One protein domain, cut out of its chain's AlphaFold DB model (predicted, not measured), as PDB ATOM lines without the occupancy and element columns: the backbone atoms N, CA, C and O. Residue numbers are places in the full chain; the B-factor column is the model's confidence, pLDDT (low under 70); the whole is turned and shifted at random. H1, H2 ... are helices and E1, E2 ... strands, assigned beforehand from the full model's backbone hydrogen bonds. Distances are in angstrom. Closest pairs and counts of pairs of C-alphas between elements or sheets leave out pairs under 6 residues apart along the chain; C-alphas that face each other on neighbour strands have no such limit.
ATOM      1  N   LEU A 105      27.125  18.832 -31.531       96.06
ATOM      2  CA  LEU A 105      26.513  19.149 -30.237       96.06
ATOM      3  C   LEU A 105      25.801  20.502 -30.325       96.06
ATOM      4  O   LEU A 105      26.412  21.491 -30.722       96.06
ATOM      5  N   SER A 106      24.522  20.550 -29.950       94.12
ATOM      6  CA  SER A 106      23.698  21.765 -29.995       94.12
ATOM      7  C   SER A 106      23.369  22.319 -28.610       94.12
ATOM      8  O   SER A 106      23.295  23.537 -28.447       94.12
ATOM      9  N   SER A 107      23.185  21.459 -27.606       94.88
ATOM     10  CA  SER A 107      22.917  21.885 -26.233       94.88
ATOM     11  C   SER A 107      23.243  20.800 -25.208       94.88
ATOM     12  O   SER A 107      23.462  19.632 -25.538       94.88
ATOM     13  N   ILE A 108      23.257  21.213 -23.944       94.31
ATOM     14  CA  ILE A 108      23.399  20.357 -22.772       94.31
ATOM     15  C   ILE A 108      22.392  20.796 -21.706       94.31
ATOM     16  O   ILE A 108      22.087  21.983 -21.589       94.31
ATOM     17  N   SER A 109      21.870  19.842 -20.940       89.38
ATOM     18  CA  SER A 109      21.000  20.108 -19.794       89.38
ATOM     19  C   SER A 109      21.251  19.099 -18.663       89.38
ATOM     20  O   SER A 109      21.276  17.898 -18.948       89.38
ATOM     21  N   PRO A 110      21.408  19.538 -17.399       89.31
ATOM     22  CA  PRO A 110      21.582  20.932 -16.979       89.31
ATOM     23  C   PRO A 110      22.926  21.509 -17.464       89.31
ATOM     24  O   PRO A 110      23.809  20.772 -17.885       89.31
ATOM     25  N   ASN A 111      23.106  22.830 -17.405       87.44
ATOM     26  CA  ASN A 111      24.374  23.506 -17.729       87.44
ATOM     27  C   ASN A 111      25.141  23.955 -16.470       87.44
ATOM     28  O   ASN A 111      25.937  24.891 -16.513       87.44
ATOM     29  N   TYR A 112      24.896  23.307 -15.336       84.94
ATOM     30  CA  TYR A 112      25.545  23.587 -14.060       84.94
ATOM     31  C   TYR A 112      25.918  22.284 -13.352       84.94
ATOM     32  O   TYR A 112      25.435  21.205 -13.692       84.94
ATOM     33  N   ILE A 113      26.807  22.387 -12.373       83.25
ATOM     34  CA  ILE A 113      27.138  21.297 -11.458       83.25
ATOM     35  C   ILE A 113      26.140  21.350 -10.312       83.25
ATOM     36  O   ILE A 113      26.036  22.377  -9.643       83.25
ATOM     37  N   ASN A 114      25.408  20.268 -10.077       77.31
ATOM     38  CA  ASN A 114      24.604  20.122  -8.875       77.31
ATOM     39  C   ASN A 114      25.546  19.876  -7.687       77.31
ATOM     40  O   ASN A 114      26.215  18.837  -7.634       77.31
ATOM     41  N   TYR A 115      25.644  20.858  -6.786       72.25
ATOM     42  CA  TYR A 115      26.486  20.783  -5.599       72.25
ATOM     43  C   TYR A 115      25.659  20.318  -4.402       72.25
ATOM     44  O   TYR A 115      24.659  20.930  -4.036       72.25
ATOM     45  N   ASP A 116      26.118  19.250  -3.760       68.19
ATOM     46  CA  ASP A 116      25.522  18.720  -2.543       68.19
ATOM     47  C   ASP A 116      26.584  18.565  -1.464       68.19
ATOM     48  O   ASP A 116      27.541  17.804  -1.607       68.19
ATOM     49  N   ALA A 117      26.376  19.273  -0.357       60.47
ATOM     50  CA  ALA A 117      27.262  19.239   0.796       60.47
ATOM     51  C   ALA A 117      27.308  17.862   1.487       60.47
ATOM     52  O   ALA A 117      28.222  17.617   2.272       60.47
ATOM     53  N   SER A 118      26.348  16.965   1.224       63.47
ATOM     54  CA  SER A 118      26.349  15.596   1.748       63.47
ATOM     55  C   SER A 118      27.271  14.643   0.977       63.47
ATOM     56  O   SER A 118      27.567  13.558   1.477       63.47
ATOM     57  N   GLY A 119      27.742  15.044  -0.211       66.38
ATOM     58  CA  GLY A 119      28.660  14.255  -1.037       66.38
ATOM     59  C   GLY A 119      28.043  12.976  -1.610       66.38
ATOM     60  O   GLY A 119      28.774  12.046  -1.938       66.38
ATOM     61  N   THR A 120      26.709  12.884  -1.706       71.50
ATOM     62  CA  THR A 120      26.023  11.663  -2.178       71.50
ATOM     63  C   THR A 120      25.458  11.777  -3.591       71.50
ATOM     64  O   THR A 120      25.088  10.765  -4.193       71.50
ATOM     65  N   ASN A 121      25.419  12.987  -4.150       70.81
ATOM     66  CA  ASN A 121      24.770  13.231  -5.429       70.81
ATOM     67  C   ASN A 121      25.599  12.813  -6.647       70.81
ATOM     68  O   ASN A 121      26.823  12.899  -6.696       70.81
ATOM     69  N   THR A 122      24.864  12.384  -7.668       83.94
ATOM     70  CA  THR A 122      25.358  12.005  -8.990       83.94
ATOM     71  C   THR A 122      24.945  13.083  -9.994       83.94
ATOM     72  O   THR A 122      23.762  13.410 -10.093       83.94
ATOM     73  N   ASN A 123      25.891  13.626 -10.759       87.31
ATOM     74  CA  ASN A 123      25.614  14.640 -11.778       87.31
ATOM     75  C   ASN A 123      25.383  13.980 -13.136       87.31
ATOM     76  O   ASN A 123      26.310  13.403 -13.698       87.31
ATOM     77  N   THR A 124      24.163  14.070 -13.673       91.62
ATOM     78  CA  THR A 124      23.812  13.527 -14.997       91.62
ATOM     79  C   THR A 124      23.470  14.648 -15.964       91.62
ATOM     80  O   THR A 124      22.638  15.502 -15.668       91.62
ATOM     81  N   TYR A 125      24.085  14.604 -17.140       93.69
ATOM     82  CA  TYR A 125      23.960  15.595 -18.194       93.69
ATOM     83  C   TYR A 125      23.394  14.955 -19.452       93.69
ATOM     84  O   TYR A 125      23.871  13.907 -19.882       93.69
ATOM     85  N   THR A 126      22.410  15.603 -20.066       95.50
ATOM     86  CA  THR A 126      21.850  15.215 -21.363       95.50
ATOM     87  C   THR A 126      22.390  16.135 -22.445       95.50
ATOM     88  O   THR A 126      22.173  17.343 -22.406       95.50
ATOM     89  N   LEU A 127      23.077  15.555 -23.421       96.50
ATOM     90  CA  LEU A 127      23.556  16.196 -24.636       96.50
ATOM     91  C   LEU A 127      22.505  16.060 -25.735       96.50
ATOM     92  O   LEU A 127      21.972  14.973 -25.965       96.50
ATOM     93  N   THR A 128      22.247  17.158 -26.438       96.69
ATOM     94  CA  THR A 128      21.416  17.182 -27.647       96.69
ATOM     95  C   THR A 128      22.287  17.536 -28.842       96.69
ATOM     96  O   THR A 128      23.199  18.360 -28.732       96.69
ATOM     97  N   GLY A 129      22.028  16.907 -29.984       95.44
ATOM     98  CA  GLY A 129      22.842  17.071 -31.176       95.44
ATOM     99  C   GLY A 129      22.346  16.269 -32.370       95.44
ATOM    100  O   GLY A 129      21.149  16.011 -32.502       95.44
ATOM    101  N   SER A 130      23.266  15.884 -33.249       92.69
ATOM    102  CA  SER A 130      22.985  15.010 -34.391       92.69
ATOM    103  C   SER A 130      24.158  14.088 -34.710       92.69
ATOM    104  O   SER A 130      25.299  14.363 -34.328       92.69
ATOM    105  N   ASN A 131      23.866  13.023 -35.465       91.69
ATOM    106  CA  ASN A 131      24.825  12.035 -35.955       91.69
ATOM    107  C   ASN A 131      25.599  11.310 -34.842       91.69
ATOM    108  O   ASN A 131      26.762  10.960 -35.032       91.69
ATOM    109  N   PHE A 132      25.002  11.097 -33.670       93.94
ATOM    110  CA  PHE A 132      25.621  10.267 -32.638       93.94
ATOM    111  C   PHE A 132      25.597   8.801 -33.061       93.94
ATOM    112  O   PHE A 132      24.600   8.305 -33.579       93.94
ATOM    113  N   ASN A 133      26.697   8.091 -32.831       90.62
ATOM    114  CA  ASN A 133      26.737   6.654 -33.053       90.62
ATOM    115  C   ASN A 133      25.880   5.955 -31.989       90.62
ATOM    116  O   ASN A 133      26.305   5.856 -30.841       90.62
ATOM    117  N   ASN A 134      24.696   5.485 -32.387       89.25
ATOM    118  CA  ASN A 134      23.670   4.921 -31.505       89.25
ATOM    119  C   ASN A 134      23.899   3.442 -31.121       89.25
ATOM    120  O   ASN A 134      23.005   2.782 -30.596       89.25
ATOM    121  N   GLU A 135      25.084   2.900 -31.395       86.62
ATOM    122  CA  GLU A 135      25.471   1.578 -30.905       86.62
ATOM    123  C   GLU A 135      25.868   1.636 -29.416       86.62
ATOM    124  O   GLU A 135      26.398   2.652 -28.954       86.62
ATOM    125  N   PRO A 136      25.682   0.556 -28.636       83.75
ATOM    126  CA  PRO A 136      26.193   0.477 -27.268       83.75
ATOM    127  C   PRO A 136      27.711   0.728 -27.214       83.75
ATOM    128  O   PRO A 136      28.482   0.067 -27.907       83.75
ATOM    129  N   GLY A 137      28.156   1.692 -26.398       85.25
ATOM    130  CA  GLY A 137      29.563   2.135 -26.380       85.25
ATOM    131  C   GLY A 137      29.982   2.933 -27.626       85.25
ATOM    132  O   GLY A 137      31.171   3.110 -27.901       85.25
ATOM    133  N   GLY A 138      29.008   3.412 -28.400       86.62
ATOM    134  CA  GLY A 138      29.213   4.109 -29.661       86.62
ATOM    135  C   GLY A 138      29.817   5.507 -29.530       86.62
ATOM    136  O   GLY A 138      30.299   6.053 -30.524       86.62
ATOM    137  N   ILE A 139      29.852   6.071 -28.321       94.62
ATOM    138  CA  ILE A 139      30.374   7.411 -28.043       94.62
ATOM    139  C   ILE A 139      31.399   7.411 -26.898       94.62
ATOM    140  O   ILE A 139      31.308   6.621 -25.959       94.62
ATOM    141  N   SER A 140      32.339   8.353 -26.929       95.25
ATOM    142  CA  SER A 140      33.142   8.769 -25.774       95.25
ATOM    143  C   SER A 140      32.891  10.245 -25.463       95.25
ATOM    144  O   SER A 140      32.667  11.044 -26.374       95.25
ATOM    145  N   VAL A 141      32.875  10.604 -24.176       97.25
ATOM    146  CA  VAL A 141      32.629  11.979 -23.713       97.25
ATOM    147  C   VAL A 141      33.789  12.441 -22.834       97.25
ATOM    148  O   VAL A 141      34.255  11.689 -21.985       97.25
ATOM    149  N   GLU A 142      34.233  13.678 -23.037       97.25
ATOM    150  CA  GLU A 142      35.247  14.369 -22.235       97.25
ATOM    151  C   GLU A 142      34.673  15.710 -21.758       97.25
ATOM    152  O   GLU A 142      34.053  16.436 -22.539       97.25
ATOM    153  N   VAL A 143      34.896  16.060 -20.491       96.94
ATOM    154  CA  VAL A 143      34.565  17.378 -19.929       96.94
ATOM    155  C   VAL A 143      35.862  18.136 -19.687       96.94
ATOM    156  O   VAL A 143      36.767  17.612 -19.049       96.94
ATOM    157  N   ILE A 144      35.983  19.344 -20.233       96.50
ATOM    158  CA  ILE A 144      37.263  20.046 -20.366       96.50
ATOM    159  C   ILE A 144      37.168  21.437 -19.735       96.50
ATOM    160  O   ILE A 144      36.348  22.253 -20.161       96.50
ATOM    161  N   GLY A 145      38.024  21.724 -18.752       93.50
ATOM    162  CA  GLY A 145      38.118  23.031 -18.088       93.50
ATOM    163  C   GLY A 145      38.546  24.169 -19.012       93.50
ATOM    164  O   GLY A 145      38.938  23.954 -20.164       93.50
ATOM    165  N   ASN A 146      38.445  25.405 -18.521       93.25
ATOM    166  CA  ASN A 146      38.793  26.643 -19.225       93.25
ATOM    167  C   ASN A 146      38.240  26.676 -20.658       93.25
ATOM    168  O   ASN A 146      38.948  26.986 -21.621       93.25
ATOM    169  N   ASN A 147      36.979  26.270 -20.793       91.94
ATOM    170  CA  ASN A 147      36.232  26.220 -22.038       91.94
ATOM    171  C   ASN A 147      36.919  25.435 -23.176       91.94
ATOM    172  O   ASN A 147      36.879  25.850 -24.335       91.94
ATOM    173  N   GLY A 148      37.558  24.305 -22.853       90.56
ATOM    174  CA  GLY A 148      38.185  23.418 -23.843       90.56
ATOM    175  C   GLY A 148      39.715  23.411 -23.850       90.56
ATOM    176  O   GLY A 148      40.302  22.799 -24.737       90.56
ATOM    177  N   THR A 149      40.368  24.077 -22.891       93.12
ATOM    178  CA  THR A 149      41.842  24.198 -22.837       93.12
ATOM    179  C   THR A 149      42.476  23.719 -21.530       93.12
ATOM    180  O   THR A 149      43.699  23.611 -21.450       93.12
ATOM    181  N   GLY A 150      41.663  23.455 -20.510       92.50
ATOM    182  CA  GLY A 150      42.086  23.078 -19.166       92.50
ATOM    183  C   GLY A 150      42.079  21.572 -18.918       92.50
ATOM    184  O   GLY A 150      42.254  20.758 -19.828       92.50
ATOM    185  N   THR A 151      41.886  21.212 -17.655       94.81
ATOM    186  CA  THR A 151      41.883  19.835 -17.164       94.81
ATOM    187  C   THR A 151      40.778  19.018 -17.838       94.81
ATOM    188  O   THR A 151      39.640  19.473 -17.953       94.81
ATOM    189  N   ILE A 152      41.114  17.804 -18.289       95.75
ATOM    190  CA  ILE A 152      40.175  16.873 -18.930       95.75
ATOM    191  C   ILE A 152      39.695  15.858 -17.893       95.75
ATOM    192  O   ILE A 152      40.502  15.126 -17.321       95.75
ATOM    193  N   LEU A 153      38.382  15.785 -17.694       95.12
ATOM    194  CA  LEU A 153      37.709  14.784 -16.877       95.12
ATOM    195  C   LEU A 153      36.913  13.823 -17.759       95.12
ATOM    196  O   LEU A 153      36.235  14.229 -18.707       95.12
ATOM    197  N   ILE A 154      36.978  12.540 -17.415       94.75
ATOM    198  CA  ILE A 154      36.226  11.476 -18.081       94.75
ATOM    199  C   ILE A 154      35.031  11.127 -17.185       94.75
ATOM    200  O   ILE A 154      35.251  10.753 -16.032       94.75
ATOM    201  N   PRO A 155      33.783  11.245 -17.673       94.75
ATOM    202  CA  PRO A 155      32.605  10.816 -16.927       94.75
ATOM    203  C   PRO A 155      32.678   9.336 -16.544       94.75
ATOM    204  O   PRO A 155      33.163   8.510 -17.318       94.75
ATOM    205  N   ASN A 156      32.139   8.982 -15.375       94.31
ATOM    206  CA  ASN A 156      32.078   7.594 -14.906       94.31
ATOM    207  C   ASN A 156      31.230   6.712 -15.832       94.31
ATOM    208  O   ASN A 156      31.482   5.516 -15.967       94.31
ATOM    209  N   PHE A 157      30.218   7.306 -16.465       91.38
ATOM    210  CA  PHE A 157      29.355   6.632 -17.419       91.38
ATOM    211  C   PHE A 157      28.947   7.579 -18.544       91.38
ATOM    212  O   PHE A 157      28.731   8.770 -18.323       91.38
ATOM    213  N   ASN A 158      28.798   7.046 -19.750       92.94
ATOM    214  CA  ASN A 158      28.169   7.727 -20.866       92.94
ATOM    215  C   ASN A 158      27.310   6.738 -21.662       92.94
ATOM    216  O   ASN A 158      27.617   5.553 -21.765       92.94
ATOM    217  N   ASN A 159      26.198   7.219 -22.203       92.19
ATOM    218  CA  ASN A 159      25.270   6.393 -22.956       92.19
ATOM    219  C   ASN A 159      24.593   7.202 -24.053       92.19
ATOM    220  O   ASN A 159      24.135   8.318 -23.821       92.19
ATOM    221  N   VAL A 160      24.495   6.617 -25.236       91.88
ATOM    222  CA  VAL A 160      23.752   7.177 -26.361       91.88
ATOM    223  C   VAL A 160      22.328   6.625 -26.320       91.88
ATOM    224  O   VAL A 160      22.127   5.430 -26.116       91.88
ATOM    225  N   SER A 161      21.329   7.496 -26.430       89.94
ATOM    226  CA  SER A 161      19.912   7.102 -26.424       89.94
ATOM    227  C   SER A 161      19.288   7.176 -27.818       89.94
ATOM    228  O   SER A 161      18.315   6.475 -28.100       89.94
ATOM    229  N   SER A 162      19.839   8.020 -28.692       93.12
ATOM    230  CA  SER A 162      19.493   8.120 -30.107       93.12
ATOM    231  C   SER A 162      20.637   8.773 -30.888       93.12
ATOM    232  O   SER A 162      21.590   9.293 -30.310       93.12
ATOM    233  N   GLU A 163      20.499   8.874 -32.210       91.38
ATOM    234  CA  GLU A 163      21.415   9.665 -33.049       91.38
ATOM    235  C   GLU A 163      21.430  11.173 -32.712       91.38
ATOM    236  O   GLU A 163      22.247  11.917 -33.253       91.38
ATOM    237  N   THR A 164      20.533  11.646 -31.841       94.56
ATOM    238  CA  THR A 164      20.382  13.062 -31.470       94.56
ATOM    239  C   THR A 164      20.493  13.333 -29.974       94.56
ATOM    240  O   THR A 164      20.500  14.497 -29.569       94.56
ATOM    241  N   SER A 165      20.573  12.296 -29.139       95.62
ATOM    242  CA  SER A 165      20.624  12.436 -27.687       95.62
ATOM    243  C   SER A 165      21.606  11.455 -27.057       95.62
ATOM    244  O   SER A 165      21.665  10.271 -27.396       95.62
ATOM    245  N   ALA A 166      22.395  11.972 -26.125       95.50
ATOM    246  CA  ALA A 166      23.315  11.200 -25.312       95.50
ATOM    247  C   ALA A 166      23.272  11.702 -23.873       95.50
ATOM    248  O   ALA A 166      22.887  12.835 -23.603       95.50
ATOM    249  N   THR A 167      23.688  10.865 -22.938       96.12
ATOM    250  CA  THR A 167      23.787  11.190 -21.520       96.12
ATOM    251  C   THR A 167      25.178  10.850 -21.017       96.12
ATOM    252  O   THR A 167      25.796   9.899 -21.495       96.12
ATOM    253  N   PHE A 168      25.688  11.620 -20.065       95.81
ATOM    254  CA  PHE A 168      26.877  11.245 -19.311       95.81
ATOM    255  C   PHE A 168      26.707  11.594 -17.842       95.81
ATOM    256  O   PHE A 168      25.952  12.503 -17.490       95.81
ATOM    257  N   THR A 169      27.412  10.860 -16.993       94.25
ATOM    258  CA  THR A 169      27.218  10.901 -15.552       94.25
ATOM    259  C   THR A 169      28.552  10.905 -14.821       94.25
ATOM    260  O   THR A 169      29.416  10.068 -15.093       94.25
ATOM    261  N   PHE A 170      28.688  11.818 -13.861       93.06
ATOM    262  CA  PHE A 170      29.684  11.735 -12.801       93.06
ATOM    263  C   PHE A 170      29.035  11.148 -11.549       93.06
ATOM    264  O   PHE A 170      28.054  11.695 -11.045       93.06
ATOM    265  N   ASP A 171      29.580  10.039 -11.050       91.12
ATOM    266  CA  ASP A 171      29.203   9.491  -9.744       91.12
ATOM    267  C   ASP A 171      29.640  10.455  -8.616       91.12
ATOM    268  O   ASP A 171      30.229  11.502  -8.907       91.12
ATOM    269  N   PRO A 172      29.363  10.168  -7.333       87.12
ATOM    270  CA  PRO A 172      29.749  11.079  -6.256       87.12
ATOM    271  C   PRO A 172      31.251  11.411  -6.237       87.12
ATOM    272  O   PRO A 172      31.623  12.572  -6.085       87.12
ATOM    273  N   SER A 173      32.125  10.435  -6.508       85.12
ATOM    274  CA  SER A 173      33.580  10.650  -6.539       85.12
ATOM    275  C   SER A 173      34.041  11.467  -7.752       85.12
ATOM    276  O   SER A 173      34.927  12.313  -7.643       85.12
ATOM    277  N   GLY A 174      33.419  11.260  -8.916       84.38
ATOM    278  CA  GLY A 174      33.663  12.059 -10.115       84.38
ATOM    279  C   GLY A 174      33.111  13.481  -9.987       84.38
ATOM    280  O   GLY A 174      33.708  14.435 -10.483       84.38
ATOM    281  N   THR A 175      32.003  13.639  -9.264       84.44
ATOM    282  CA  THR A 175      31.410  14.937  -8.936       84.44
ATOM    283  C   THR A 175      32.353  15.748  -8.046       84.44
ATOM    284  O   THR A 175      32.562  16.929  -8.316       84.44
ATOM    285  N   GLU A 176      32.995  15.130  -7.050       84.81
ATOM    286  CA  GLU A 176      34.028  15.793  -6.240       84.81
ATOM    287  C   GLU A 176      35.207  16.288  -7.085       84.81
ATOM    288  O   GLU A 176      35.694  17.396  -6.867       84.81
ATOM    289  N   GLN A 177      35.638  15.517  -8.090       86.06
ATOM    290  CA  GLN A 177      36.684  15.963  -9.018       86.06
ATOM    291  C   GLN A 177      36.229  17.171  -9.843       86.06
ATOM    292  O   GLN A 177      36.979  18.136  -9.963       86.06
ATOM    293  N   LEU A 178      34.994  17.144 -10.358       85.31
ATOM    294  CA  LEU A 178      34.398  18.237 -11.132       85.31
ATOM    295  C   LEU A 178      34.265  19.529 -10.300       85.31
ATOM    296  O   LEU A 178      34.568  20.616 -10.791       85.31
ATOM    297  N   ILE A 179      33.876  19.415  -9.026       83.38
ATOM    298  CA  ILE A 179      33.811  20.536  -8.071       83.38
ATOM    299  C   ILE A 179      35.220  21.024  -7.700       83.38
ATOM    300  O   ILE A 179      35.454  22.232  -7.610       83.38
ATOM    301  N   GLY A 180      36.168  20.104  -7.503       82.38
ATOM    302  CA  GLY A 180      37.546  20.400  -7.110       82.38
ATOM    303  C   GLY A 180      38.318  21.246  -8.125       82.38
ATOM    304  O   GLY A 180      39.245  21.951  -7.737       82.38
ATOM    305  N   ILE A 181      37.900  21.228  -9.395       85.44
ATOM    306  CA  ILE A 181      38.445  22.075 -10.469       85.44
ATOM    307  C   ILE A 181      37.478  23.185 -10.912       85.44
ATOM    308  O   ILE A 181      37.593  23.719 -12.012       85.44
ATOM    309  N   SER A 182      36.501  23.554 -10.078       82.88
ATOM    310  CA  SER A 182      35.494  24.584 -10.397       82.88
ATOM    311  C   SER A 182      36.078  25.971 -10.711       82.88
ATOM    312  O   SER A 182      35.422  26.781 -11.362       82.88
ATOM    313  N   ASN A 183      37.329  26.237 -10.332       83.75
ATOM    314  CA  ASN A 183      38.087  27.417 -10.754       83.75
ATOM    315  C   ASN A 183      38.383  27.456 -12.267       83.75
ATOM    316  O   ASN A 183      38.812  28.494 -12.764       83.75
ATOM    317  N   GLU A 184      38.171  26.353 -12.987       89.44
ATOM    318  CA  GLU A 184      38.282  26.254 -14.444       89.44
ATOM    319  C   GLU A 184      36.923  26.375 -15.167       89.44
ATOM    320  O   GLU A 184      36.832  26.091 -16.363       89.44
ATOM    321  N   LEU A 185      35.850  26.787 -14.480       86.81
ATOM    322  CA  LEU A 185      34.582  27.131 -15.133       86.81
ATOM    323  C   LEU A 185      34.760  28.308 -16.121       86.81
ATOM    324  O   LEU A 185      35.493  29.254 -15.824       86.81
ATOM    325  N   PRO A 186      34.048  28.318 -17.267       91.69
ATOM    326  CA  PRO A 186      33.099  27.305 -17.730       91.69
ATOM    327  C   PRO A 186      33.786  26.084 -18.369       91.69
ATOM    328  O   PRO A 186      34.810  26.216 -19.036       91.69
ATOM    329  N   PHE A 187      33.191  24.895 -18.238       95.12
ATOM    330  CA  PHE A 187      33.653  23.674 -18.907       95.12
ATOM    331  C   PHE A 187      33.071  23.552 -20.322       95.12
ATOM    332  O   PHE A 187      31.898  23.854 -20.558       95.12
ATOM    333  N   ALA A 188      33.876  23.045 -21.255       96.56
ATOM    334  CA  ALA A 188      33.419  22.542 -22.545       96.56
ATOM    335  C   ALA A 188      33.153  21.031 -22.468       96.56
ATOM    336  O   ALA A 188      33.792  20.326 -21.688       96.56
ATOM    337  N   VAL A 189      32.247  20.519 -23.299       97.81
ATOM    338  CA  VAL A 189      32.004  19.075 -23.430       97.81
ATOM    339  C   VAL A 189      32.333  18.630 -24.843       97.81
ATOM    340  O   VAL A 189      31.824  19.191 -25.812       97.81
ATOM    341  N   LYS A 190      33.177  17.608 -24.963       96.94
ATOM    342  CA  LYS A 190      33.541  16.980 -26.230       96.94
ATOM    343  C   LYS A 190      32.908  15.597 -26.326       96.94
ATOM    344  O   LYS A 190      33.056  14.790 -25.415       96.94
ATOM    345  N   LEU A 191      32.242  15.316 -27.443       96.88
ATOM    346  CA  LEU A 191      31.692  14.000 -27.775       96.88
ATOM    347  C   LEU A 191      32.400  13.457 -29.011       96.88
ATOM    348  O   LEU A 191      32.523  14.172 -30.003       96.88
ATOM    349  N   THR A 192      32.831  12.198 -28.969       94.88
ATOM    350  CA  THR A 192      33.483  11.500 -30.087       94.88
ATOM    351  C   THR A 192      32.711  10.233 -30.433       94.88
ATOM    352  O   THR A 192      32.437   9.426 -29.550       94.88
ATOM    353  N   ASN A 193      32.395  10.021 -31.709       91.88
ATOM    354  CA  ASN A 193      31.853   8.748 -32.185       91.88
ATOM    355  C   ASN A 193      32.982   7.713 -32.275       91.88
ATOM    356  O   ASN A 193      33.962   7.921 -32.990       91.88
ATOM    357  N   THR A 194      32.857   6.582 -31.583       87.56
ATOM    358  CA  THR A 194      33.929   5.576 -31.465       87.56
ATOM    359  C   THR A 194      34.166   4.781 -32.750       87.56
ATOM    360  O   THR A 194      35.277   4.309 -32.976       87.56
ATOM    361  N   ASN A 195      33.159   4.668 -33.621       79.94
ATOM    362  CA  ASN A 195      33.257   3.958 -34.900       79.94
ATOM    363  C   ASN A 195      33.998   4.746 -35.995       79.94
ATOM    364  O   ASN A 195      34.579   4.136 -36.889       79.94
ATOM    365  N   SER A 196      33.978   6.081 -35.937       81.00
ATOM    366  CA  SER A 196      34.597   6.961 -36.937       81.00
ATOM    367  C   SER A 196      35.774   7.774 -36.398       81.00
ATOM    368  O   SER A 196      36.612   8.224 -37.174       81.00
ATOM    369  N   GLY A 197      35.844   7.983 -35.081       83.00
ATOM    370  CA  GLY A 197      36.803   8.880 -34.438       83.00
ATOM    371  C   GLY A 197      36.475  10.370 -34.599       83.00
ATOM    372  O   GLY A 197      37.238  11.210 -34.128       83.00
ATOM    373  N   PHE A 198      35.358  10.728 -35.244       87.69
ATOM    374  CA  PHE A 198      34.950  12.126 -35.393       87.69
ATOM    375  C   PHE A 198      34.356  12.677 -34.099       87.69
ATOM    376  O   PHE A 198      33.577  11.996 -33.430       87.69
ATOM    377  N   SER A 199      34.686  13.928 -33.770       92.62
ATOM    378  CA  SER A 199      34.261  14.577 -32.528       92.62
ATOM    379  C   SER A 199      33.658  15.964 -32.733       92.62
ATOM    380  O   SER A 199      34.021  16.669 -33.673       92.62
ATOM    381  N   SER A 200      32.818  16.383 -31.789       95.06
ATOM    382  CA  SER A 200      32.266  17.735 -31.663       95.06
ATOM    383  C   SER A 200      32.539  18.289 -30.267       95.06
ATOM    384  O   SER A 200      32.586  17.516 -29.312       95.06
ATOM    385  N   ILE A 201      32.706  19.608 -30.143       96.75
ATOM    386  CA  ILE A 201      32.924  20.298 -28.865       96.75
ATOM    387  C   ILE A 201      31.835  21.353 -28.678       96.75
ATOM    388  O   ILE A 201      31.657  22.216 -29.538       96.75
ATOM    389  N   LEU A 202      31.154  21.306 -27.535       97.25
ATOM    390  CA  LEU A 202      30.252  22.344 -27.052       97.25
ATOM    391  C   LEU A 202      30.985  23.199 -26.014       97.25
ATOM    392  O   LEU A 202      31.304  22.720 -24.926       97.25
ATOM    393  N   THR A 203      31.265  24.456 -26.349       95.81
ATOM    394  CA  THR A 203      31.823  25.448 -25.417       95.81
ATOM    395  C   THR A 203      30.735  26.012 -24.502       95.81
ATOM    396  O   THR A 203      29.557  26.005 -24.853       95.81
ATOM    397  N   ASN A 204      31.118  26.503 -23.319       91.75
ATOM    398  CA  ASN A 204      30.208  26.989 -22.273       91.75
ATOM    399  C   ASN A 204      29.109  25.970 -21.921       91.75
ATOM    400  O   ASN A 204      27.956  26.335 -21.696       91.75
ATOM    401  N   ALA A 205      29.464  24.685 -21.916       91.56
ATOM    402  CA  ALA A 205      28.529  23.598 -21.675       91.56
ATOM    403  C   ALA A 205      28.103  23.547 -20.200       91.56
ATOM    404  O   ALA A 205      26.920  23.428 -19.901       91.56
ATOM    405  N   ILE A 206      29.053  23.683 -19.272       91.69
ATOM    406  CA  ILE A 206      28.770  23.755 -17.833       91.69
ATOM    407  C   ILE A 206      29.359  25.064 -17.309       91.69
ATOM    408  O   ILE A 206      30.565  25.270 -17.401       91.69
ATOM    409  N   ILE A 207      28.521  25.966 -16.802       84.75
ATOM    410  CA  ILE A 207      28.886  27.377 -16.583       84.75
ATOM    411  C   ILE A 207      28.884  27.820 -15.118       84.75
ATOM    412  O   ILE A 207      29.412  28.885 -14.818       84.75
ATOM    413  N   ALA A 208      28.304  27.031 -14.214       79.75
ATOM    414  CA  ALA A 208      28.176  27.386 -12.803       79.75
ATOM    415  C   ALA A 208      28.101  26.148 -11.898       79.75
ATOM    416  O   ALA A 208      27.842  25.036 -12.362       79.75
ATOM    417  N   THR A 209      28.273  26.362 -10.598       74.94
ATOM    418  CA  THR A 209      27.876  25.441  -9.527       74.94
ATOM    419  C   THR A 209      26.527  25.902  -8.960       74.94
ATOM    420  O   THR A 209      26.359  27.082  -8.664       74.94
ATOM    421  N   ASN A 210      25.543  25.006  -8.824       71.94
ATOM    422  CA  ASN A 210      24.311  25.306  -8.092       71.94
ATOM    423  C   ASN A 210      24.515  24.967  -6.614       71.94
ATOM    424  O   ASN A 210      24.399  23.804  -6.238       71.94
ATOM    425  N   ALA A 211      24.823  25.973  -5.793       62.84
ATOM    426  CA  ALA A 211      24.953  25.821  -4.342       62.84
ATOM    427  C   ALA A 211      23.597  25.729  -3.608       62.84
ATOM    428  O   ALA A 211      23.572  25.502  -2.398       62.84
TER     429      ALA A 211
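AT A GLANCE: This is residues 105 to 211 of the 738 residues of the protein "IPT/TIG domain-containing protein" of viral metagenome (UniProt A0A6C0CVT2). Two twisted sheets lie face to face as a sandwich with crossed strands: E1, E3, E6 and E5 make one layer, and E4, E7 and E8 make the other. At one end of the long axis, helix H2 and the short strand pair E2 and E9 extend the body, while the tiny helix H1 packs over E7. The 107 printed residues hold two named helices and nine named strands, in the order E1 E2 E3 E4 H1 E5 E6 H2 E7 E8 E9, and the class is mostly strand. The sheets E1 E3 E6 E5 and E4 E7 E8 are antiparallel; E2 and E9 are parallel. The whole is compact, with a radius of gyration of the C-alphas of 13.0 A and spans of 38 by 26 by 18 A.

HOW THE PARTS SIT: Begin at E1, residues 105 to 109, an edge strand; its antiparallel neighbour is E3, residues 123 to 130, with N 109 and O 126 within hydrogen-bond range at 2.9 A. Next comes E6, residues 165 to 170, antiparallel to E3, with N 125 and O 168 at 2.8 A. E6 forms a hairpin with edge strand E5, residues 157 to 162, where N 159 and O 167 are 2.8 A apart. In the other sheet, E4, residues 139 to 144, is antiparallel to E7, residues 187 to 193, with N 142 and O 190 at 2.9 A. E7 and E8, residues 199 to 206, form a hairpin, with N 189 and O 202 at 2.9 A. The strands of the two sheets stand at 53 degrees; the closest C-alphas of E1 and E8, Leu 105 and Leu 202, are 5.9 A apart. E8 bends by 70 degrees at residue 203 and runs on into E9, residues 208 to 210, which is parallel to E2, residues 112 to 114, with N 113 and O 208 at 2.8 A. H1, residues 145 to 148, is on the sheet E4 E7 E8 at a height of 6.8 A, and H2, residues 172 to 180, only grazes the larger sheet. In H2 every O i to N i+4 pair is within hydrogen-bond range; H1 is too short for one.

IN THESE COORDINATES: Find C-alpha 105, where E1 begins, at (26.513, 19.149, -30.237). E3 covers 22.8 A, E7 20.1 A and E8 18.2 A; H2 covers 12.2 A. E9 ends at C-alpha 210, (24.311, 25.306, -8.092).

THE WHOLE: The farthest C-alphas, Ser 118 and Ser 196, are 40.5 A apart. The printed part has no cut, and no link is long. Look for pLDDT under 70 at residues 116 to 119 and residue 211.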